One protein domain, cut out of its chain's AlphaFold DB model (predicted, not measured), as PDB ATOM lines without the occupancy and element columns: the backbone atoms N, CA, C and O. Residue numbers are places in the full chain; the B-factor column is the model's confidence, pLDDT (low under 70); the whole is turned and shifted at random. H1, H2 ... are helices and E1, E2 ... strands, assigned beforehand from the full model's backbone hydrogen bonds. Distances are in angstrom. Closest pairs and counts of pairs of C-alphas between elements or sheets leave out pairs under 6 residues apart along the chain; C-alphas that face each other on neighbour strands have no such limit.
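Overview. This is residues 352 to 402 and 699 to 795 of the 795 residues of an uncharacterized protein of Deltaproteobacteria bacterium (UniProt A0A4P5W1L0). A twisted sheet of four strands, E3, E4, E6 and E5, makes a wall covered on one face by H3 and H4, and H5 packs on both of these helices and bridges them. Out to one side, past H5 and E5, the small hairpin of E1 and E2 and then H1 make the far end of the longest axis, with H1 farthest from the mean of the C-alphas. The printed part has 148 residues with five named helices and six named strands, in the order H1 E1 E2 H2 H3 E3 E4 H4 E5 E6 H5; both sheets, E3 E4 E6 E5 and E1 E2, are antiparallel. The class is mixed, helices and strands; the whole is compact, with a radius of gyration of the C-alphas of 15.4 A, and it spans 45 by 36 by 23 A.

Along the chain. Start at C-alpha 724 at (-12.247, -37.554, 16.977), where E3, residues 724 to 730, begins; it runs 18.4 A. Next come E4, residues 733 to 738, 17.4 A long, then E6, residues 765 to 768, and E5, residues 759 to 761. Look for H3 at residues 699 to 719, 30.1 A, and for H4 at residues 741 to 753, 18.6 A. H5, residues 776 to 793, runs 26.0 A and ends at C-alpha 793 at (-3.942, -41.283, 23.886). Go back to C-alpha 352 at (18.599, -26.979, 26.872) for the start of H1, residues 352 to 361, 14.0 A long. E1 is residues 382 to 384, E2 residues 390 to 393, and H2 residues 396 to 399.

Arrangement. Begin with the sheet E3 E4 E6 E5, only just strongly twisted, its C-alphas up to 4.3 A off the best plane; E3 and E5 are its edge strands. In the hairpin of E3 and E4, N 728 and O 735 are 3.0 A apart, within hydrogen-bond range. Between E4 and E6 look at N 766 and O 736, 2.8 A, and in the hairpin of E5 and E6 at N 767 and O 759, 2.9 A. E4, H4 and E5 form a split strand-helix-strand unit, two strands of one sheet joined through a helix, with E6 between the two strands in the sheet; its crossover is right-handed. H3 and H4 on one face of the sheet make two layers, a sheet and helices. H3 has a height over the sheet of 7.9 A and runs along the strands, at 11 degrees to E3 on the local plane. H4, at a height of 8.8 A, lies over E6, at 15 degrees to it on the local plane. H5 is not on this sheet. It touches H3 at a shallow tilt of 27 degrees, the same way, the closest C-alphas being those of Val 705 and Ala 776, 5.9 A apart. With residues 785 to 793 alone it touches H4 at a steep tilt of 57 degrees, opposite ways; the closest C-alphas are those of Ala 750 and Ala 789, 4.8 A. H2 only grazes the sheet. In the hairpin of E1 and E2, N 391 and O 383 are 2.8 A apart; the closest C-alphas of E2 and H5, those of Leu 392 and Leu 782, are 7.4 A apart. Residues 392 to 393 of E2 also make a short parallel pairing with residues 756 to 757. H1 touches no helix and is apart from E2. Every O i to N i+4 pair is within hydrogen-bond range in H1, H4 and H5, in H3 16 of 17 are, and H2 is too short for such a pair.

Size, cuts and confidence. The two C-alphas farthest apart are those of Ile 363 and Arg 718, 47.0 A. Residues 403 to 698 are not printed, and C-alphas 402 and 699 are 11.3 A apart across the cut. The link from H1 to E1, 20 residues, is long. The mean pLDDT of the printed part is 95.3; look at residue 795, the chain's last, for the one value under 70.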
ATOM      1  N   LYS A 352      18.148 -28.343  27.191       98.44
ATOM      2  CA  LYS A 352      18.599 -26.979  26.872       98.44
ATOM      3  C   LYS A 352      17.426 -26.007  26.862       98.44
ATOM      4  O   LYS A 352      17.546 -24.921  27.431       98.44
ATOM      5  N   SER A 353      16.294 -26.393  26.272       98.19
ATOM      6  CA  SER A 353      15.068 -25.588  26.314       98.19
ATOM      7  C   SER A 353      14.608 -25.326  27.751       98.19
ATOM      8  O   SER A 353      14.237 -24.200  28.081       98.19
ATOM      9  N   LEU A 354      14.680 -26.330  28.632       98.19
ATOM     10  CA  LEU A 354      14.356 -26.181  30.055       98.19
ATOM     11  C   LEU A 354      15.290 -25.190  30.765       98.19
ATOM     12  O   LEU A 354      14.801 -24.285  31.442       98.19
ATOM     13  N   ALA A 355      16.605 -25.306  30.559       98.19
ATOM     14  CA  ALA A 355      17.587 -24.393  31.146       98.19
ATOM     15  C   ALA A 355      17.406 -22.943  30.657       98.19
ATOM     16  O   ALA A 355      17.534 -21.991  31.432       98.19
ATOM     17  N   LEU A 356      17.075 -22.748  29.375       98.25
ATOM     18  CA  LEU A 356      16.745 -21.426  28.837       98.25
ATOM     19  C   LEU A 356      15.454 -20.870  29.444       98.25
ATOM     20  O   LEU A 356      15.407 -19.684  29.772       98.25
ATOM     21  N   ARG A 357      14.436 -21.716  29.643       97.94
ATOM     22  CA  ARG A 357      13.160 -21.313  30.248       97.94
ATOM     23  C   ARG A 357      13.334 -20.854  31.687       97.94
ATOM     24  O   ARG A 357      12.737 -19.854  32.064       97.94
ATOM     25  N   GLU A 358      14.151 -21.554  32.468       97.62
ATOM     26  CA  GLU A 358      14.477 -21.162  33.841       97.62
ATOM     27  C   GLU A 358      15.152 -19.788  33.864       97.62
ATOM     28  O   GLU A 358      14.676 -18.876  34.537       97.62
ATOM     29  N   ARG A 359      16.194 -19.598  33.043       97.94
ATOM     30  CA  ARG A 359      16.905 -18.314  32.932       97.94
ATOM     31  C   ARG A 359      15.995 -17.169  32.484       97.94
ATOM     32  O   ARG A 359      16.081 -16.075  33.030       97.94
ATOM     33  N   HIS A 360      15.137 -17.406  31.492       97.69
ATOM     34  CA  HIS A 360      14.183 -16.409  31.003       97.69
ATOM     35  C   HIS A 360      13.100 -16.104  32.048       97.69
ATOM     36  O   HIS A 360      12.771 -14.939  32.248       97.69
ATOM     37  N   GLY A 361      12.619 -17.128  32.761       97.44
ATOM     38  CA  GLY A 361      11.583 -17.037  33.792       97.44
ATOM     39  C   GLY A 361      11.926 -16.120  34.967       97.44
ATOM     40  O   GLY A 361      11.020 -15.627  35.634       97.44
ATOM     41  N   VAL A 362      13.216 -15.855  35.201       97.50
ATOM     42  CA  VAL A 362      13.687 -14.868  36.191       97.50
ATOM     43  C   VAL A 362      13.402 -13.426  35.744       97.50
ATOM     44  O   VAL A 362      13.254 -12.543  36.583       97.50
ATOM     45  N   ILE A 363      13.333 -13.179  34.433       97.12
ATOM     46  CA  ILE A 363      13.230 -11.838  33.835       97.12
ATOM     47  C   ILE A 363      11.795 -11.545  33.386       97.12
ATOM     48  O   ILE A 363      11.280 -10.451  33.600       97.12
ATOM     49  N   GLN A 364      11.155 -12.518  32.742       96.75
ATOM     50  CA  GLN A 364       9.834 -12.392  32.137       96.75
ATOM     51  C   GLN A 364       9.094 -13.727  32.251       96.75
ATOM     52  O   GLN A 364       9.712 -14.789  32.267       96.75
ATOM     53  N   ASP A 365       7.760 -13.690  32.312       95.44
ATOM     54  CA  ASP A 365       6.953 -14.909  32.338       95.44
ATOM     55  C   ASP A 365       7.237 -15.794  31.113       95.44
ATOM     56  O   ASP A 365       6.896 -15.461  29.977       95.44
ATOM     57  N   ALA A 366       7.860 -16.942  31.368       96.19
ATOM     58  CA  ALA A 366       8.264 -17.918  30.364       96.19
ATOM     59  C   ALA A 366       7.375 -19.178  30.373       96.19
ATOM     60  O   ALA A 366       7.677 -20.159  29.689       96.19
ATOM     61  N   ARG A 367       6.278 -19.191  31.147       93.81
ATOM     62  CA  ARG A 367       5.438 -20.391  31.349       93.81
ATOM     63  C   ARG A 367       4.688 -20.826  30.094       93.81
ATOM     64  O   ARG A 367       4.353 -21.998  29.968       93.81
ATOM     65  N   THR A 368       4.439 -19.906  29.166       92.06
ATOM     66  CA  THR A 368       3.766 -20.195  27.891       92.06
ATOM     67  C   THR A 368       4.719 -20.697  26.802       92.06
ATOM     68  O   THR A 368       4.264 -21.007  25.705       92.06
ATOM     69  N   ILE A 369       6.030 -20.760  27.060       95.06
ATOM     70  CA  ILE A 369       7.028 -21.204  26.079       95.06
ATOM     71  C   ILE A 369       7.045 -22.736  26.026       95.06
ATOM     72  O   ILE A 369       7.359 -23.391  27.025       95.06
ATOM     73  N   HIS A 370       6.721 -23.297  24.855       93.56
ATOM     74  CA  HIS A 370       6.726 -24.745  24.612       93.56
ATOM     75  C   HIS A 370       8.157 -25.309  24.637       93.56
ATOM     76  O   HIS A 370       8.429 -26.267  25.355       93.56
ATOM     77  N   PHE A 371       9.065 -24.674  23.893       96.38
ATOM     78  CA  PHE A 371      10.495 -24.975  23.749       96.38
ATOM     79  C   PHE A 371      11.202 -23.743  23.145       96.38
ATOM     80  O   PHE A 371      10.538 -22.774  22.767       96.38
ATOM     81  N   TYR A 372      12.534 -23.761  23.052       97.69
ATOM     82  CA  TYR A 372      13.300 -22.695  22.390       97.69
ATOM     83  C   TYR A 372      13.715 -23.132  20.988       97.69
ATOM     84  O   TYR A 372      14.312 -24.190  20.814       97.69
ATOM     85  N   GLN A 373      13.403 -22.311  19.990       97.44
ATOM     86  CA  GLN A 373      13.694 -22.588  18.585       97.44
ATOM     87  C   GLN A 373      15.147 -22.243  18.220       97.44
ATOM     88  O   GLN A 373      15.663 -21.197  18.614       97.44
ATOM     89  N   ASP A 374      15.768 -23.075  17.386       97.69
ATOM     90  CA  ASP A 374      16.969 -22.746  16.622       97.69
ATOM     91  C   ASP A 374      16.567 -22.094  15.287       97.69
ATOM     92  O   ASP A 374      16.270 -22.751  14.287       97.69
ATOM     93  N   ALA A 375      16.540 -20.760  15.280       94.19
ATOM     94  CA  ALA A 375      16.092 -19.982  14.129       94.19
ATOM     95  C   ALA A 375      16.954 -20.185  12.869       94.19
ATOM     96  O   ALA A 375      16.451 -19.982  11.767       94.19
ATOM     97  N   GLN A 376      18.228 -20.571  13.004       93.31
ATOM     98  CA  GLN A 376      19.129 -20.757  11.859       93.31
ATOM     99  C   GLN A 376      18.937 -22.119  11.189       93.31
ATOM    100  O   GLN A 376      19.191 -22.248   9.993       93.31
ATOM    101  N   ARG A 377      18.508 -23.129  11.954       95.69
ATOM    102  CA  ARG A 377      18.317 -24.497  11.457       95.69
ATOM    103  C   ARG A 377      16.888 -24.806  11.017       95.69
ATOM    104  O   ARG A 377      16.710 -25.756  10.258       95.69
ATOM    105  N   SER A 378      15.887 -24.043  11.460       97.31
ATOM    106  CA  SER A 378      14.524 -24.168  10.926       97.31
ATOM    107  C   SER A 378      14.492 -23.817   9.436       97.31
ATOM    108  O   SER A 378      15.037 -22.795   9.029       97.31
ATOM    109  N   GLN A 379      13.823 -24.622   8.615       96.38
ATOM    110  CA  GLN A 379      13.746 -24.404   7.169       96.38
ATOM    111  C   GLN A 379      12.401 -24.903   6.636       96.38
ATOM    112  O   GLN A 379      11.960 -26.001   6.976       96.38
ATOM    113  N   GLY A 380      11.752 -24.091   5.799       95.38
ATOM    114  CA  GLY A 380      10.459 -24.413   5.199       95.38
ATOM    115  C   GLY A 380       9.379 -24.690   6.243       95.38
ATOM    116  O   GLY A 380       9.104 -23.840   7.087       95.38
ATOM    117  N   ASN A 381       8.762 -25.863   6.197       97.25
ATOM    118  CA  ASN A 381       7.705 -26.284   7.117       97.25
ATOM    119  C   ASN A 381       8.247 -26.969   8.378       97.25
ATOM    120  O   ASN A 381       7.456 -27.427   9.201       97.25
ATOM    121  N   TYR A 382       9.570 -27.048   8.549       98.19
ATOM    122  CA  TYR A 382      10.178 -27.711   9.694       98.19
ATOM    123  C   TYR A 382      10.835 -26.718  10.643       98.19
ATOM    124  O   TYR A 382      11.738 -25.958  10.277       98.19
ATOM    125  N   LEU A 383      10.400 -26.780  11.894       97.62
ATOM    126  CA  LEU A 383      11.012 -26.085  13.009       97.62
ATOM    127  C   LEU A 383      12.096 -26.973  13.622       97.62
ATOM    128  O   LEU A 383      11.869 -28.159  13.842       97.62
ATOM    129  N   VAL A 384      13.253 -26.397  13.942       98.19
ATOM    130  CA  VAL A 384      14.284 -27.062  14.745       98.19
ATOM    131  C   VAL A 384      14.354 -26.387  16.110       98.19
ATOM    132  O   VAL A 384      14.392 -25.161  16.182       98.19
ATOM    133  N   ASP A 385      14.351 -27.157  17.196       98.31
ATOM    134  CA  ASP A 385      14.587 -26.626  18.544       98.31
ATOM    135  C   ASP A 385      16.081 -26.653  18.925       98.31
ATOM    136  O   ASP A 385      16.918 -27.263  18.255       98.31
ATOM    137  N   VAL A 386      16.443 -25.975  20.016       98.44
ATOM    138  CA  VAL A 386      17.838 -25.898  20.497       98.44
ATOM    139  C   VAL A 386      18.404 -27.246  20.972       98.44
ATOM    140  O   VAL A 386      19.626 -27.409  21.100       98.44
ATOM    141  N   ASP A 387      17.527 -28.212  21.244       98.56
ATOM    142  CA  ASP A 387      17.860 -29.578  21.642       98.56
ATOM    143  C   ASP A 387      18.117 -30.484  20.421       98.56
ATOM    144  O   ASP A 387      18.699 -31.560  20.557       98.56
ATOM    145  N   GLY A 388      17.819 -29.995  19.213       97.75
ATOM    146  CA  GLY A 388      18.081 -30.656  17.939       97.75
ATOM    147  C   GLY A 388      16.901 -31.459  17.398       97.75
ATOM    148  O   GLY A 388      17.087 -32.169  16.408       97.75
ATOM    149  N   ASN A 389      15.719 -31.348  18.009       98.50
ATOM    150  CA  ASN A 389      14.491 -31.932  17.484       98.50
ATOM    151  C   ASN A 389      14.048 -31.157  16.242       98.50
ATOM    152  O   ASN A 389      14.002 -29.930  16.260       98.50
ATOM    153  N   THR A 390      13.680 -31.875  15.185       98.38
ATOM    154  CA  THR A 390      13.058 -31.323  13.979       98.38
ATOM    155  C   THR A 390      11.575 -31.672  13.991       98.38
ATOM    156  O   THR A 390      11.231 -32.854  13.972       98.38
ATOM    157  N   LEU A 391      10.699 -30.670  13.990       98.62
ATOM    158  CA  LEU A 391       9.244 -30.808  14.060       98.62
ATOM    159  C   LEU A 391       8.601 -30.298  12.773       98.62
ATOM    160  O   LEU A 391       8.953 -29.220  12.302       98.62
ATOM    161  N   LEU A 392       7.640 -31.043  12.228       98.62
ATOM    162  CA  LEU A 392       6.747 -30.532  11.193       98.62
ATOM    163  C   LEU A 392       5.811 -29.506  11.839       98.62
ATOM    164  O   LEU A 392       4.998 -29.859  12.695       98.62
ATOM    165  N   ASP A 393       5.939 -28.242  11.448       98.50
ATOM    166  CA  ASP A 393       5.183 -27.142  12.033       98.50
ATOM    167  C   ASP A 393       3.904 -26.866  11.244       98.50
ATOM    168  O   ASP A 393       3.906 -26.325  10.135       98.50
ATOM    169  N   VAL A 394       2.782 -27.216  11.865       98.31
ATOM    170  CA  VAL A 394       1.433 -26.907  11.389       98.31
ATOM    171  C   VAL A 394       0.712 -25.975  12.357       98.31
ATOM    172  O   VAL A 394      -0.513 -25.900  12.348       98.31
ATOM    173  N   TYR A 395       1.452 -25.241  13.186       97.88
ATOM    174  CA  TYR A 395       0.950 -24.139  13.998       97.88
ATOM    175  C   TYR A 395       1.394 -22.775  13.454       97.88
ATOM    176  O   TYR A 395       0.660 -21.788  13.594       97.88
ATOM    177  N   GLY A 396       2.572 -22.719  12.825       94.81
ATOM    178  CA  GLY A 396       3.069 -21.592  12.041       94.81
ATOM    179  C   GLY A 396       3.142 -20.300  12.846       94.81
ATOM    180  O   GLY A 396       2.656 -19.268  12.384       94.81
ATOM    181  N   HIS A 397       3.651 -20.367  14.082       94.31
ATOM    182  CA  HIS A 397       3.622 -19.267  15.057       94.31
ATOM    183  C   HIS A 397       2.233 -18.623  15.207       94.31
ATOM    184  O   HIS A 397       2.066 -17.411  15.068       94.31
ATOM    185  N   ILE A 398       1.216 -19.436  15.501       96.50
ATOM    186  CA  ILE A 398      -0.179 -18.980  15.620       96.50
ATOM    187  C   ILE A 398      -0.679 -18.396  14.288       96.50
ATOM    188  O   ILE A 398      -1.240 -17.300  14.233       96.50
ATOM    189  N   ALA A 399      -0.465 -19.144  13.202       97.19
ATOM    190  CA  ALA A 399      -0.808 -18.778  11.831       97.19
ATOM    191  C   ALA A 399      -0.103 -17.523  11.284       97.19
ATOM    192  O   ALA A 399      -0.586 -16.974  10.298       97.19
ATOM    193  N   ALA A 400       1.003 -17.063  11.874       97.88
ATOM    194  CA  ALA A 400       1.745 -15.876  11.441       97.88
ATOM    195  C   ALA A 400       2.871 -16.147  10.433       97.88
ATOM    196  O   ALA A 400       3.415 -15.194   9.885       97.88
ATOM    197  N   LEU A 401       3.204 -17.413  10.167       96.88
ATOM    198  CA  LEU A 401       4.247 -17.810   9.222       96.88
ATOM    199  C   LEU A 401       3.666 -17.994   7.799       96.88
ATOM    200  O   LEU A 401       2.919 -18.950   7.581       96.88
ATOM    201  N   PRO A 402       3.959 -17.106   6.823       97.00
ATOM    202  CA  PRO A 402       3.382 -17.194   5.482       97.00
ATOM    203  C   PRO A 402       4.132 -18.187   4.590       97.00
ATOM    204  O   PRO A 402       3.509 -19.080   4.034       97.00
ATOM    205  N   LEU A 699      -2.149 -19.506  -3.417       92.19
ATOM    206  CA  LEU A 699      -3.575 -19.567  -3.084       92.19
ATOM    207  C   LEU A 699      -4.204 -20.852  -3.633       92.19
ATOM    208  O   LEU A 699      -4.799 -21.631  -2.885       92.19
ATOM    209  N   GLU A 700      -4.006 -21.127  -4.923       85.12
ATOM    210  CA  GLU A 700      -4.487 -22.353  -5.555       85.12
ATOM    211  C   GLU A 700      -3.796 -23.591  -4.997       85.12
ATOM    212  O   GLU A 700      -4.453 -24.610  -4.776       85.12
ATOM    213  N   TYR A 701      -2.491 -23.496  -4.723       85.62
ATOM    214  CA  TYR A 701      -1.764 -24.569  -4.056       85.62
ATOM    215  C   TYR A 701      -2.382 -24.919  -2.701       85.62
ATOM    216  O   TYR A 701      -2.654 -26.086  -2.414       85.62
ATOM    217  N   THR A 702      -2.644 -23.896  -1.885       93.00
ATOM    218  CA  THR A 702      -3.216 -24.043  -0.547       93.00
ATOM    219  C   THR A 702      -4.624 -24.630  -0.606       93.00
ATOM    220  O   THR A 702      -4.967 -25.469   0.226       93.00
ATOM    221  N   ALA A 703      -5.433 -24.256  -1.603       90.06
ATOM    222  CA  ALA A 703      -6.746 -24.860  -1.824       90.06
ATOM    223  C   ALA A 703      -6.637 -26.368  -2.131       90.06
ATOM    224  O   ALA A 703      -7.318 -27.182  -1.502       90.06
ATOM    225  N   ASP A 704      -5.741 -26.745  -3.049       85.25
ATOM    226  CA  ASP A 704      -5.557 -28.134  -3.485       85.25
ATOM    227  C   ASP A 704      -4.979 -29.026  -2.370       85.25
ATOM    228  O   ASP A 704      -5.421 -30.164  -2.177       85.25
ATOM    229  N   VAL A 705      -3.988 -28.531  -1.621       87.62
ATOM    230  CA  VAL A 705      -3.407 -29.250  -0.474       87.62
ATOM    231  C   VAL A 705      -4.398 -29.314   0.686       87.62
ATOM    232  O   VAL A 705      -4.556 -30.365   1.308       87.62
ATOM    233  N   GLY A 706      -5.125 -28.226   0.929       93.75
ATOM    234  CA  GLY A 706      -6.175 -28.143   1.934       93.75
ATOM    235  C   GLY A 706      -7.255 -29.209   1.781       93.75
ATOM    236  O   GLY A 706      -7.593 -29.895   2.744       93.75
ATOM    237  N   ALA A 707      -7.727 -29.435   0.552       89.31
ATOM    238  CA  ALA A 707      -8.701 -30.488   0.263       89.31
ATOM    239  C   ALA A 707      -8.197 -31.886   0.675       89.31
ATOM    240  O   ALA A 707      -8.960 -32.698   1.200       89.31
ATOM    241  N   ARG A 708      -6.900 -32.165   0.487       90.50
ATOM    242  CA  ARG A 708      -6.276 -33.436   0.901       90.50
ATOM    243  C   ARG A 708      -6.173 -33.546   2.416       90.50
ATOM    244  O   ARG A 708      -6.446 -34.614   2.957       90.50
ATOM    245  N   LEU A 709      -5.782 -32.459   3.082       95.50
ATOM    246  CA  LEU A 709      -5.708 -32.398   4.538       95.50
ATOM    247  C   LEU A 709      -7.077 -32.680   5.162       95.50
ATOM    248  O   LEU A 709      -7.188 -33.580   5.990       95.50
ATOM    249  N   ILE A 710      -8.119 -31.971   4.722       97.06
ATOM    250  CA  ILE A 710      -9.483 -32.122   5.246       97.06
ATOM    251  C   ILE A 710      -9.993 -33.552   5.020       97.06
ATOM    252  O   ILE A 710     -10.424 -34.196   5.973       97.06
ATOM    253  N   ALA A 711      -9.843 -34.103   3.809       91.12
ATOM    254  CA  ALA A 711     -10.226 -35.489   3.524       91.12
ATOM    255  C   ALA A 711      -9.464 -36.511   4.395       91.12
ATOM    256  O   ALA A 711     -10.021 -37.532   4.806       91.12
ATOM    257  N   GLY A 712      -8.192 -36.237   4.697       92.44
ATOM    258  CA  GLY A 712      -7.384 -37.034   5.616       92.44
ATOM    259  C   GLY A 712      -7.886 -36.976   7.060       92.44
ATOM    260  O   GLY A 712      -8.001 -38.018   7.705       92.44
ATOM    261  N   LEU A 713      -8.245 -35.786   7.550       97.12
ATOM    262  CA  LEU A 713      -8.832 -35.596   8.881       97.12
ATOM    263  C   LEU A 713     -10.183 -36.307   9.010       97.12
ATOM    264  O   LEU A 713     -10.414 -36.992  10.001       97.12
ATOM    265  N   GLU A 714     -11.042 -36.231   7.992       95.06
ATOM    266  CA  GLU A 714     -12.289 -37.007   7.935       95.06
ATOM    267  C   GLU A 714     -12.023 -38.523   7.932       95.06
ATOM    268  O   GLU A 714     -12.770 -39.301   8.528       95.06
ATOM    269  N   GLY A 715     -10.946 -38.964   7.273       94.00
ATOM    270  CA  GLY A 715     -10.480 -40.349   7.320       94.00
ATOM    271  C   GLY A 715     -10.094 -40.788   8.732       94.00
ATOM    272  O   GLY A 715     -10.542 -41.842   9.184       94.00
ATOM    273  N   LEU A 716      -9.327 -39.961   9.448       92.50
ATOM    274  CA  LEU A 716      -8.968 -40.207  10.846       92.50
ATOM    275  C   LEU A 716     -10.198 -40.191  11.756       92.50
ATOM    276  O   LEU A 716     -10.326 -41.077  12.597       92.50
ATOM    277  N   GLN A 717     -11.136 -39.264  11.552       96.12
ATOM    278  CA  GLN A 717     -12.404 -39.241  12.285       96.12
ATOM    279  C   GLN A 717     -13.158 -40.568  12.142       96.12
ATOM    280  O   GLN A 717     -13.583 -41.148  13.137       96.12
ATOM    281  N   ARG A 718     -13.269 -41.098  10.917       94.75
ATOM    282  CA  ARG A 718     -13.902 -42.406  10.670       94.75
ATOM    283  C   ARG A 718     -13.144 -43.568  11.319       94.75
ATOM    284  O   ARG A 718     -13.770 -44.552  11.700       94.75
ATOM    285  N   ALA A 719     -11.820 -43.473  11.431       92.62
ATOM    286  CA  ALA A 719     -10.986 -44.504  12.051       92.62
ATOM    287  C   ALA A 719     -11.012 -44.467  13.593       92.62
ATOM    288  O   ALA A 719     -10.830 -45.510  14.228       92.62
ATOM    289  N   PHE A 720     -11.253 -43.296  14.190       94.38
ATOM    290  CA  PHE A 720     -11.284 -43.073  15.641       94.38
ATOM    291  C   PHE A 720     -12.531 -42.282  16.083       94.38
ATOM    292  O   PHE A 720     -12.388 -41.224  16.701       94.38
ATOM    293  N   PRO A 721     -13.755 -42.766  15.799       94.19
ATOM    294  CA  PRO A 721     -14.991 -42.020  16.068       94.19
ATOM    295  C   PRO A 721     -15.288 -41.847  17.569       94.19
ATOM    296  O   PRO A 721     -16.121 -41.036  17.954       94.19
ATOM    297  N   ASP A 722     -14.617 -42.614  18.428       92.81
ATOM    298  CA  ASP A 722     -14.652 -42.510  19.889       92.81
ATOM    299  C   ASP A 722     -13.739 -41.403  20.445       92.81
ATOM    300  O   ASP A 722     -13.838 -41.054  21.623       92.81
ATOM    301  N   VAL A 723     -12.845 -40.853  19.617       94.44
ATOM    302  CA  VAL A 723     -11.852 -39.846  20.022       94.44
ATOM    303  C   VAL A 723     -11.986 -38.552  19.231       94.44
ATOM    304  O   VAL A 723     -11.810 -37.482  19.807       94.44
ATOM    305  N   LEU A 724     -12.253 -38.654  17.931       96.50
ATOM    306  CA  LEU A 724     -12.247 -37.554  16.977       96.50
ATOM    307  C   LEU A 724     -13.659 -37.287  16.452       96.50
ATOM    308  O   LEU A 724     -14.390 -38.220  16.126       96.50
ATOM    309  N   ASP A 725     -14.009 -36.011  16.319       96.38
ATOM    310  CA  ASP A 725     -15.295 -35.550  15.788       96.38
ATOM    311  C   ASP A 725     -15.131 -34.189  15.072       96.38
ATOM    312  O   ASP A 725     -14.114 -33.514  15.218       96.38
ATOM    313  N   GLN A 726     -16.133 -33.759  14.308       97.25
ATOM    314  CA  GLN A 726     -16.233 -32.424  13.703       97.25
ATOM    315  C   GLN A 726     -15.029 -31.995  12.836       97.25
ATOM    316  O   GLN A 726     -14.634 -30.826  12.865       97.25
ATOM    317  N   ALA A 727     -14.433 -32.898  12.054       97.94
ATOM    318  CA  ALA A 727     -13.425 -32.549  11.052       97.94
ATOM    319  C   ALA A 727     -13.976 -31.487  10.087       97.94
ATOM    320  O   ALA A 727     -15.073 -31.627   9.540       97.94
ATOM    321  N   ARG A 728     -13.223 -30.397   9.912       98.06
ATOM    322  CA  ARG A 728     -13.661 -29.212   9.162       98.06
ATOM    323  C   ARG A 728     -12.487 -28.379   8.672       98.06
ATOM    324  O   ARG A 728     -11.381 -28.464   9.205       98.06
ATOM    325  N   GLY A 729     -12.742 -27.525   7.689       96.88
ATOM    326  CA  GLY A 729     -11.778 -26.523   7.260       96.88
ATOM    327  C   GLY A 729     -12.112 -25.885   5.922       96.88
ATOM    328  O   GLY A 729     -13.050 -26.281   5.232       96.88
ATOM    329  N   GLN A 730     -11.299 -24.903   5.555       96.94
ATOM    330  CA  GLN A 730     -11.247 -24.315   4.222       96.94
ATOM    331  C   GLN A 730      -9.774 -24.075   3.875       96.94
ATOM    332  O   GLN A 730      -9.045 -23.499   4.683       96.94
ATOM    333  N   GLY A 731      -9.313 -24.521   2.702       96.69
ATOM    334  CA  GLY A 731      -7.876 -24.554   2.413       96.69
ATOM    335  C   GLY A 731      -7.127 -25.362   3.479       96.69
ATOM    336  O   GLY A 731      -7.611 -26.406   3.919       96.69
ATOM    337  N   THR A 732      -5.959 -24.893   3.913       97.75
ATOM    338  CA  THR A 732      -5.207 -25.523   5.011       97.75
ATOM    339  C   THR A 732      -5.618 -25.012   6.394       97.75
ATOM    340  O   THR A 732      -5.118 -25.515   7.401       97.75
ATOM    341  N   TYR A 733      -6.545 -24.050   6.468       98.50
ATOM    342  CA  TYR A 733      -7.174 -23.610   7.711       98.50
ATOM    343  C   TYR A 733      -8.193 -24.666   8.164       98.50
ATOM    344  O   TYR A 733      -9.372 -24.613   7.808       98.50
ATOM    345  N   ALA A 734      -7.715 -25.662   8.908       98.50
ATOM    346  CA  ALA A 734      -8.492 -26.840   9.281       98.50
ATOM    347  C   ALA A 734      -8.441 -27.128  10.786       98.50
ATOM    348  O   ALA A 734      -7.523 -26.693  11.491       98.50
ATOM    349  N   ALA A 735      -9.412 -27.907  11.259       98.62
ATOM    350  CA  ALA A 735      -9.486 -28.390  12.629       98.62
ATOM    351  C   ALA A 735     -10.255 -29.709  12.747       98.62
ATOM    352  O   ALA A 735     -10.996 -30.114  11.850       98.62
ATOM    353  N   ILE A 736     -10.076 -30.361  13.893       98.56
ATOM    354  CA  ILE A 736     -10.839 -31.533  14.320       98.56
ATOM    355  C   ILE A 736     -11.035 -31.475  15.838       98.56
ATOM    356  O   ILE A 736     -10.131 -31.065  16.572       98.56
ATOM    357  N   ASP A 737     -12.222 -31.830  16.310       98.31
ATOM    358  CA  ASP A 737     -12.558 -31.846  17.731       98.31
ATOM    359  C   ASP A 737     -12.209 -33.189  18.375       98.31
ATOM    360  O   ASP A 737     -12.131 -34.231  17.723       98.31
ATOM    361  N   VAL A 738     -12.022 -33.146  19.691       97.00
ATOM    362  CA  VAL A 738     -11.939 -34.313  20.572       97.00
ATOM    363  C   VAL A 738     -12.974 -34.209  21.692       97.00
ATOM    364  O   VAL A 738     -13.643 -33.186  21.845       97.00
ATOM    365  N   ALA A 739     -13.118 -35.247  22.517       91.44
ATOM    366  CA  ALA A 739     -14.183 -35.275  23.520       91.44
ATOM    367  C   ALA A 739     -13.997 -34.241  24.647       91.44
ATOM    368  O   ALA A 739     -14.974 -33.671  25.132       91.44
ATOM    369  N   THR A 740     -12.757 -33.998  25.094       93.50
ATOM    370  CA  THR A 740     -12.483 -33.157  26.278       93.50
ATOM    371  C   THR A 740     -11.225 -32.292  26.139       93.50
ATOM    372  O   THR A 740     -10.288 -32.689  25.439       93.50
ATOM    373  N   PRO A 741     -11.124 -31.168  26.881       94.38
ATOM    374  CA  PRO A 741      -9.906 -30.350  26.920       94.38
ATOM    375  C   PRO A 741      -8.663 -31.125  27.361       94.38
ATOM    376  O   PRO A 741      -7.604 -31.014  26.750       94.38
ATOM    377  N   ALA A 742      -8.796 -31.984  28.375       94.94
ATOM    378  CA  ALA A 742      -7.689 -32.804  28.857       94.94
ATOM    379  C   ALA A 742      -7.210 -33.809  27.796       94.94
ATOM    380  O   ALA A 742      -6.011 -34.061  27.668       94.94
ATOM    381  N   GLN A 743      -8.128 -34.391  27.015       95.00
ATOM    382  CA  GLN A 743      -7.766 -35.260  25.896       95.00
ATOM    383  C   GLN A 743      -7.087 -34.471  24.772       95.00
ATOM    384  O   GLN A 743      -6.082 -34.941  24.241       95.00
ATOM    385  N   ARG A 744      -7.560 -33.251  24.479       96.50
ATOM    386  CA  ARG A 744      -6.941 -32.341  23.503       96.50
ATOM    387  C   ARG A 744      -5.494 -32.068  23.884       96.50
ATOM    388  O   ARG A 744      -4.598 -32.291  23.077       96.50
ATOM    389  N   ASP A 745      -5.252 -31.655  25.124       95.50
ATOM    390  CA  ASP A 745      -3.912 -31.327  25.616       95.50
ATOM    391  C   ASP A 745      -2.980 -32.553  25.622       95.50
ATOM    392  O   ASP A 745      -1.788 -32.430  25.328       95.50
ATOM    393  N   ARG A 746      -3.509 -33.753  25.907       96.31
ATOM    394  CA  ARG A 746      -2.749 -35.009  25.779       96.31
ATOM    395  C   ARG A 746      -2.372 -35.307  24.326       96.31
ATOM    396  O   ARG A 746      -1.223 -35.669  24.087       96.31
ATOM    397  N   ILE A 747      -3.290 -35.130  23.371       97.19
ATOM    398  CA  ILE A 747      -3.013 -35.369  21.945       97.19
ATOM    399  C   ILE A 747      -2.021 -34.342  21.395       97.19
ATOM    400  O   ILE A 747      -1.109 -34.741  20.683       97.19
ATOM    401  N   VAL A 748      -2.117 -33.063  21.773       97.31
ATOM    402  CA  VAL A 748      -1.116 -32.038  21.407       97.31
ATOM    403  C   VAL A 748       0.286 -32.474  21.845       97.31
ATOM    404  O   VAL A 748       1.208 -32.501  21.034       97.31
ATOM    405  N   LYS A 749       0.443 -32.899  23.106       96.62
ATOM    406  CA  LYS A 749       1.733 -33.391  23.622       96.62
ATOM    407  C   LYS A 749       2.197 -34.674  22.931       96.62
ATOM    408  O   LYS A 749       3.391 -34.846  22.700       96.62
ATOM    409  N   ALA A 750       1.279 -35.588  22.620       97.31
ATOM    410  CA  ALA A 750       1.602 -36.807  21.884       97.31
ATOM    411  C   ALA A 750       2.052 -36.491  20.448       97.31
ATOM    412  O   ALA A 750       3.048 -37.043  19.998       97.31
ATOM    413  N   ALA A 751       1.395 -35.550  19.768       97.81
ATOM    414  CA  ALA A 751       1.780 -35.085  18.439       97.81
ATOM    415  C   ALA A 751       3.175 -34.443  18.446       97.81
ATOM    416  O   ALA A 751       3.986 -34.768  17.584       97.81
ATOM    417  N   GLN A 752       3.499 -33.634  19.463       96.81
ATOM    418  CA  GLN A 752       4.846 -33.072  19.636       96.81
ATOM    419  C   GLN A 752       5.913 -34.165  19.772       96.81
ATOM    420  O   GLN A 752       6.939 -34.100  19.100       96.81
ATOM    421  N   ARG A 753       5.661 -35.208  20.577       96.69
ATOM    422  CA  ARG A 753       6.565 -36.372  20.704       96.69
ATOM    423  C   ARG A 753       6.708 -37.152  19.402       96.69
ATOM    424  O   ARG A 753       7.779 -37.668  19.109       96.69
ATOM    425  N   GLU A 754       5.643 -37.197  18.612       97.62
ATOM    426  CA  GLU A 754       5.656 -37.734  17.255       97.62
ATOM    427  C   GLU A 754       6.274 -36.761  16.242       97.62
ATOM    428  O   GLU A 754       6.317 -37.087  15.065       97.62
ATOM    429  N   GLY A 755       6.778 -35.589  16.635       97.81
ATOM    430  CA  GLY A 755       7.459 -34.652  15.741       97.81
ATOM    431  C   GLY A 755       6.547 -33.672  14.998       97.81
ATOM    432  O   GLY A 755       6.941 -33.177  13.946       97.81
ATOM    433  N   VAL A 756       5.340 -33.400  15.495       98.44
ATOM    434  CA  VAL A 756       4.397 -32.429  14.916       98.44
ATOM    435  C   VAL A 756       4.115 -31.311  15.917       98.44
ATOM    436  O   VAL A 756       3.585 -31.563  16.998       98.44
ATOM    437  N   GLU A 757       4.404 -30.067  15.536       98.00
ATOM    438  CA  GLU A 757       3.970 -28.889  16.294       98.00
ATOM    439  C   GLU A 757       2.597 -28.443  15.788       98.00
ATOM    440  O   GLU A 757       2.442 -28.011  14.644       98.00
ATOM    441  N   LEU A 758       1.583 -28.558  16.646       96.69
ATOM    442  CA  LEU A 758       0.212 -28.139  16.362       96.69
ATOM    443  C   LEU A 758      -0.400 -27.433  17.573       96.69
ATOM    444  O   LEU A 758       0.021 -27.628  18.713       96.69
ATOM    445  N   GLY A 759      -1.423 -26.617  17.329       93.00
ATOM    446  CA  GLY A 759      -2.102 -25.862  18.378       93.00
ATOM    447  C   GLY A 759      -3.444 -26.463  18.783       93.00
ATOM    448  O   GLY A 759      -4.122 -27.114  17.992       93.00
ATOM    449  N   GLY A 760      -3.878 -26.149  20.000       95.62
ATOM    450  CA  GLY A 760      -5.279 -26.264  20.393       95.62
ATOM    451  C   GLY A 760      -6.051 -24.960  20.165       95.62
ATOM    452  O   GLY A 760      -5.487 -23.876  20.326       95.62
ATOM    453  N   SER A 761      -7.340 -25.051  19.845       94.88
ATOM    454  CA  SER A 761      -8.287 -23.926  19.851       94.88
ATOM    455  C   SER A 761      -9.574 -24.297  20.580       94.88
ATOM    456  O   SER A 761      -9.875 -25.478  20.777       94.88
ATOM    457  N   GLY A 762     -10.287 -23.276  21.071       93.06
ATOM    458  CA  GLY A 762     -11.435 -23.460  21.953       93.06
ATOM    459  C   GLY A 762     -11.120 -24.405  23.118       93.06
ATOM    460  O   GLY A 762      -9.974 -24.505  23.582       93.06
ATOM    461  N   ASP A 763     -12.144 -25.136  23.540       90.38
ATOM    462  CA  ASP A 763     -12.030 -26.111  24.621       90.38
ATOM    463  C   ASP A 763     -11.495 -27.458  24.127       90.38
ATOM    464  O   ASP A 763     -10.759 -28.123  24.850       90.38
ATOM    465  N   ARG A 764     -11.819 -27.860  22.892       95.00
ATOM    466  CA  ARG A 764     -11.670 -29.256  22.449       95.00
ATOM    467  C   ARG A 764     -11.123 -29.461  21.039       95.00
ATOM    468  O   ARG A 764     -11.119 -30.590  20.572       95.00
ATOM    469  N   SER A 765     -10.660 -28.420  20.357       97.94
ATOM    470  CA  SER A 765     -10.207 -28.546  18.968       97.94
ATOM    471  C   SER A 765      -8.685 -28.652  18.884       97.94
ATOM    472  O   SER A 765      -7.955 -27.967  19.616       97.94
ATOM    473  N   LEU A 766      -8.216 -29.512  17.982       98.44
ATOM    474  CA  LEU A 766      -6.879 -29.492  17.394       98.44
ATOM    475  C   LEU A 766      -6.966 -28.669  16.106       98.44
ATOM    476  O   LEU A 766      -7.889 -28.877  15.317       98.44
ATOM    477  N   ARG A 767      -6.030 -27.744  15.887       98.19
ATOM    478  CA  ARG A 767      -6.044 -26.840  14.729       98.19
ATOM    479  C   ARG A 767      -4.755 -26.897  13.925       98.19
ATOM    480  O   ARG A 767      -3.663 -27.023  14.480       98.19
ATOM    481  N   PHE A 768      -4.909 -26.712  12.619       98.50
ATOM    482  CA  PHE A 768      -3.848 -26.770  11.623       98.50
ATOM    483  C   PHE A 768      -3.756 -25.416  10.910       98.50
ATOM    484  O   PHE A 768      -4.749 -24.880  10.413       98.50
ATOM    485  N   ARG A 769      -2.564 -24.824  10.945       98.31
ATOM    486  CA  ARG A 769      -2.189 -23.494  10.444       98.31
ATOM    487  C   ARG A 769      -0.804 -23.528   9.783       98.31
ATOM    488  O   ARG A 769       0.067 -22.746  10.172       98.31
ATOM    489  N   PRO A 770      -0.569 -24.431   8.823       97.88
ATOM    490  CA  PRO A 770       0.732 -24.514   8.183       97.88
ATOM    491  C   PRO A 770       1.031 -23.259   7.343       97.88
ATOM    492  O   PRO A 770       0.151 -22.427   7.079       97.88
ATOM    493  N   ALA A 771       2.287 -23.126   6.918       97.56
ATOM    494  CA  ALA A 771       2.683 -22.121   5.939       97.56
ATOM    495  C   ALA A 771       2.034 -22.390   4.565       97.56
ATOM    496  O   ALA A 771       1.615 -23.504   4.262       97.56
ATOM    497  N   LEU A 772       1.985 -21.377   3.699       97.06
ATOM    498  CA  LEU A 772       1.419 -21.473   2.345       97.06
ATOM    499  C   LEU A 772       2.249 -22.364   1.406       97.06
ATOM    500  O   LEU A 772       1.767 -22.796   0.366       97.06
ATOM    501  N   VAL A 773       3.489 -22.665   1.793       95.38
ATOM    502  CA  VAL A 773       4.398 -23.593   1.102       95.38
ATOM    503  C   VAL A 773       4.201 -25.054   1.546       95.38
ATOM    504  O   VAL A 773       4.937 -25.947   1.133       95.38
ATOM    505  N   PHE A 774       3.218 -25.329   2.406       96.12
ATOM    506  CA  PHE A 774       2.914 -26.673   2.889       96.12
ATOM    507  C   PHE A 774       2.320 -27.545   1.787       96.12
ATOM    508  O   PHE A 774       1.216 -27.312   1.306       96.12
ATOM    509  N   GLY A 775       3.078 -28.565   1.392       91.19
ATOM    510  CA  GLY A 775       2.694 -29.502   0.339       91.19
ATOM    511  C   GLY A 775       2.083 -30.849   0.730       91.19
ATOM    512  O   GLY A 775       1.924 -31.222   1.892       91.19
ATOM    513  N   ALA A 776       1.800 -31.641  -0.309       85.12
ATOM    514  CA  ALA A 776       1.187 -32.965  -0.198       85.12
ATOM    515  C   ALA A 776       2.027 -33.982   0.599       85.12
ATOM    516  O   ALA A 776       1.458 -34.817   1.295       85.12
ATOM    517  N   HIS A 777       3.361 -33.921   0.517       87.00
ATOM    518  CA  HIS A 777       4.220 -34.832   1.280       87.00
ATOM    519  C   HIS A 777       4.150 -34.536   2.788       87.00
ATOM    520  O   HIS A 777       3.975 -35.463   3.575       87.00
ATOM    521  N   HIS A 778       4.137 -33.256   3.175       95.38
ATOM    522  CA  HIS A 778       3.883 -32.841   4.554       95.38
ATOM    523  C   HIS A 778       2.493 -33.260   5.042       95.38
ATOM    524  O   HIS A 778       2.340 -33.674   6.185       95.38
ATOM    525  N   THR A 779       1.474 -33.196   4.173       94.00
ATOM    526  CA  THR A 779       0.121 -33.685   4.502       94.00
ATOM    527  C   THR A 779       0.146 -35.172   4.851       94.00
ATOM    528  O   THR A 779      -0.455 -35.576   5.842       94.00
ATOM    529  N   GLY A 780       0.863 -35.984   4.067       90.31
ATOM    530  CA  GLY A 780       1.028 -37.413   4.340       90.31
ATOM    531  C   GLY A 780       1.710 -37.675   5.684       90.31
ATOM    532  O   GLY A 780       1.180 -38.428   6.499       90.31
ATOM    533  N   GLU A 781       2.835 -37.004   5.944       96.75
ATOM    534  CA  GLU A 781       3.563 -37.133   7.211       96.75
ATOM    535  C   GLU A 781       2.729 -36.678   8.421       96.75
ATOM    536  O   GLU A 781       2.713 -37.358   9.451       96.75
ATOM    537  N   LEU A 782       2.011 -35.557   8.295       98.25
ATOM    538  CA  LEU A 782       1.126 -35.038   9.336       98.25
ATOM    539  C   LEU A 782       0.070 -36.073   9.726       98.25
ATOM    540  O   LEU A 782      -0.100 -36.347  10.911       98.25
ATOM    541  N   LEU A 783      -0.639 -36.636   8.744       96.31
ATOM    542  CA  LEU A 783      -1.721 -37.587   8.996       96.31
ATOM    543  C   LEU A 783      -1.192 -38.880   9.634       96.31
ATOM    544  O   LEU A 783      -1.784 -39.362  10.596       96.31
ATOM    545  N   GLU A 784      -0.046 -39.391   9.167       97.25
ATOM    546  CA  GLU A 784       0.611 -40.579   9.733       97.25
ATOM    547  C   GLU A 784       1.002 -40.371  11.209       97.25
ATOM    548  O   GLU A 784       0.769 -41.228  12.065       97.25
ATOM    549  N   ARG A 785       1.607 -39.224  11.535       97.69
ATOM    550  CA  ARG A 785       2.040 -38.903  12.906       97.69
ATOM    551  C   ARG A 785       0.867 -38.563  13.820       97.69
ATOM    552  O   ARG A 785       0.861 -38.981  14.976       97.69
ATOM    553  N   LEU A 786      -0.145 -37.866  13.307       97.44
ATOM    554  CA  LEU A 786      -1.365 -37.577  14.054       97.44
ATOM    555  C   LEU A 786      -2.118 -38.866  14.400       97.44
ATOM    556  O   LEU A 786      -2.576 -39.010  15.530       97.44
ATOM    557  N   GLU A 787      -2.184 -39.830  13.480       97.00
ATOM    558  CA  GLU A 787      -2.738 -41.156  13.763       97.00
ATOM    559  C   GLU A 787      -2.009 -41.836  14.933       97.00
ATOM    560  O   GLU A 787      -2.655 -42.328  15.863       97.00
ATOM    561  N   ARG A 788      -0.667 -41.834  14.924       96.81
ATOM    562  CA  ARG A 788       0.141 -42.384  16.028       96.81
ATOM    563  C   ARG A 788      -0.142 -41.678  17.355       96.81
ATOM    564  O   ARG A 788      -0.379 -42.350  18.360       96.81
ATOM    565  N   ALA A 789      -0.203 -40.348  17.345       96.69
ATOM    566  CA  ALA A 789      -0.511 -39.548  18.526       96.69
ATOM    567  C   ALA A 789      -1.909 -39.854  19.096       96.69
ATOM    568  O   ALA A 789      -2.065 -40.025  20.304       96.69
ATOM    569  N   VAL A 790      -2.919 -39.980  18.232       94.88
ATOM    570  CA  VAL A 790      -4.291 -40.335  18.629       94.88
ATOM    571  C   VAL A 790      -4.338 -41.748  19.215       94.88
ATOM    572  O   VAL A 790      -4.914 -41.943  20.287       94.88
ATOM    573  N   ARG A 791      -3.669 -42.727  18.587       94.56
ATOM    574  CA  ARG A 791      -3.568 -44.104  19.107       94.56
ATOM    575  C   ARG A 791      -2.928 -44.156  20.495       94.56
ATOM    576  O   ARG A 791      -3.412 -44.901  21.342       94.56
ATOM    577  N   ALA A 792      -1.894 -43.353  20.743       92.12
ATOM    578  CA  ALA A 792      -1.203 -43.312  22.030       92.12
ATOM    579  C   ALA A 792      -2.073 -42.770  23.182       92.12
ATOM    580  O   ALA A 792      -1.832 -43.104  24.339       92.12
ATOM    581  N   VAL A 793      -3.075 -41.935  22.881       88.44
ATOM    582  CA  VAL A 793      -3.942 -41.283  23.886       88.44
ATOM    583  C   VAL A 793      -5.314 -41.958  24.017       88.44
ATOM    584  O   VAL A 793      -6.053 -41.659  24.955       88.44
ATOM    585  N   ARG A 794      -5.659 -42.873  23.101       79.12
ATOM    586  CA  ARG A 794      -6.927 -43.620  23.102       79.12
ATOM    587  C   ARG A 794      -7.089 -44.550  24.314       79.12
ATOM    588  O   ARG A 794      -8.222 -44.867  24.659       79.12
ATOM    589  N   VAL A 795      -5.975 -44.992  24.906       55.41
ATOM    590  CA  VAL A 795      -5.934 -45.943  26.033       55.41
ATOM    591  C   VAL A 795      -6.481 -45.333  27.319       55.41
ATOM    592  O   VAL A 795      -6.089 -44.186  27.655       55.41
TER     593      VAL A 795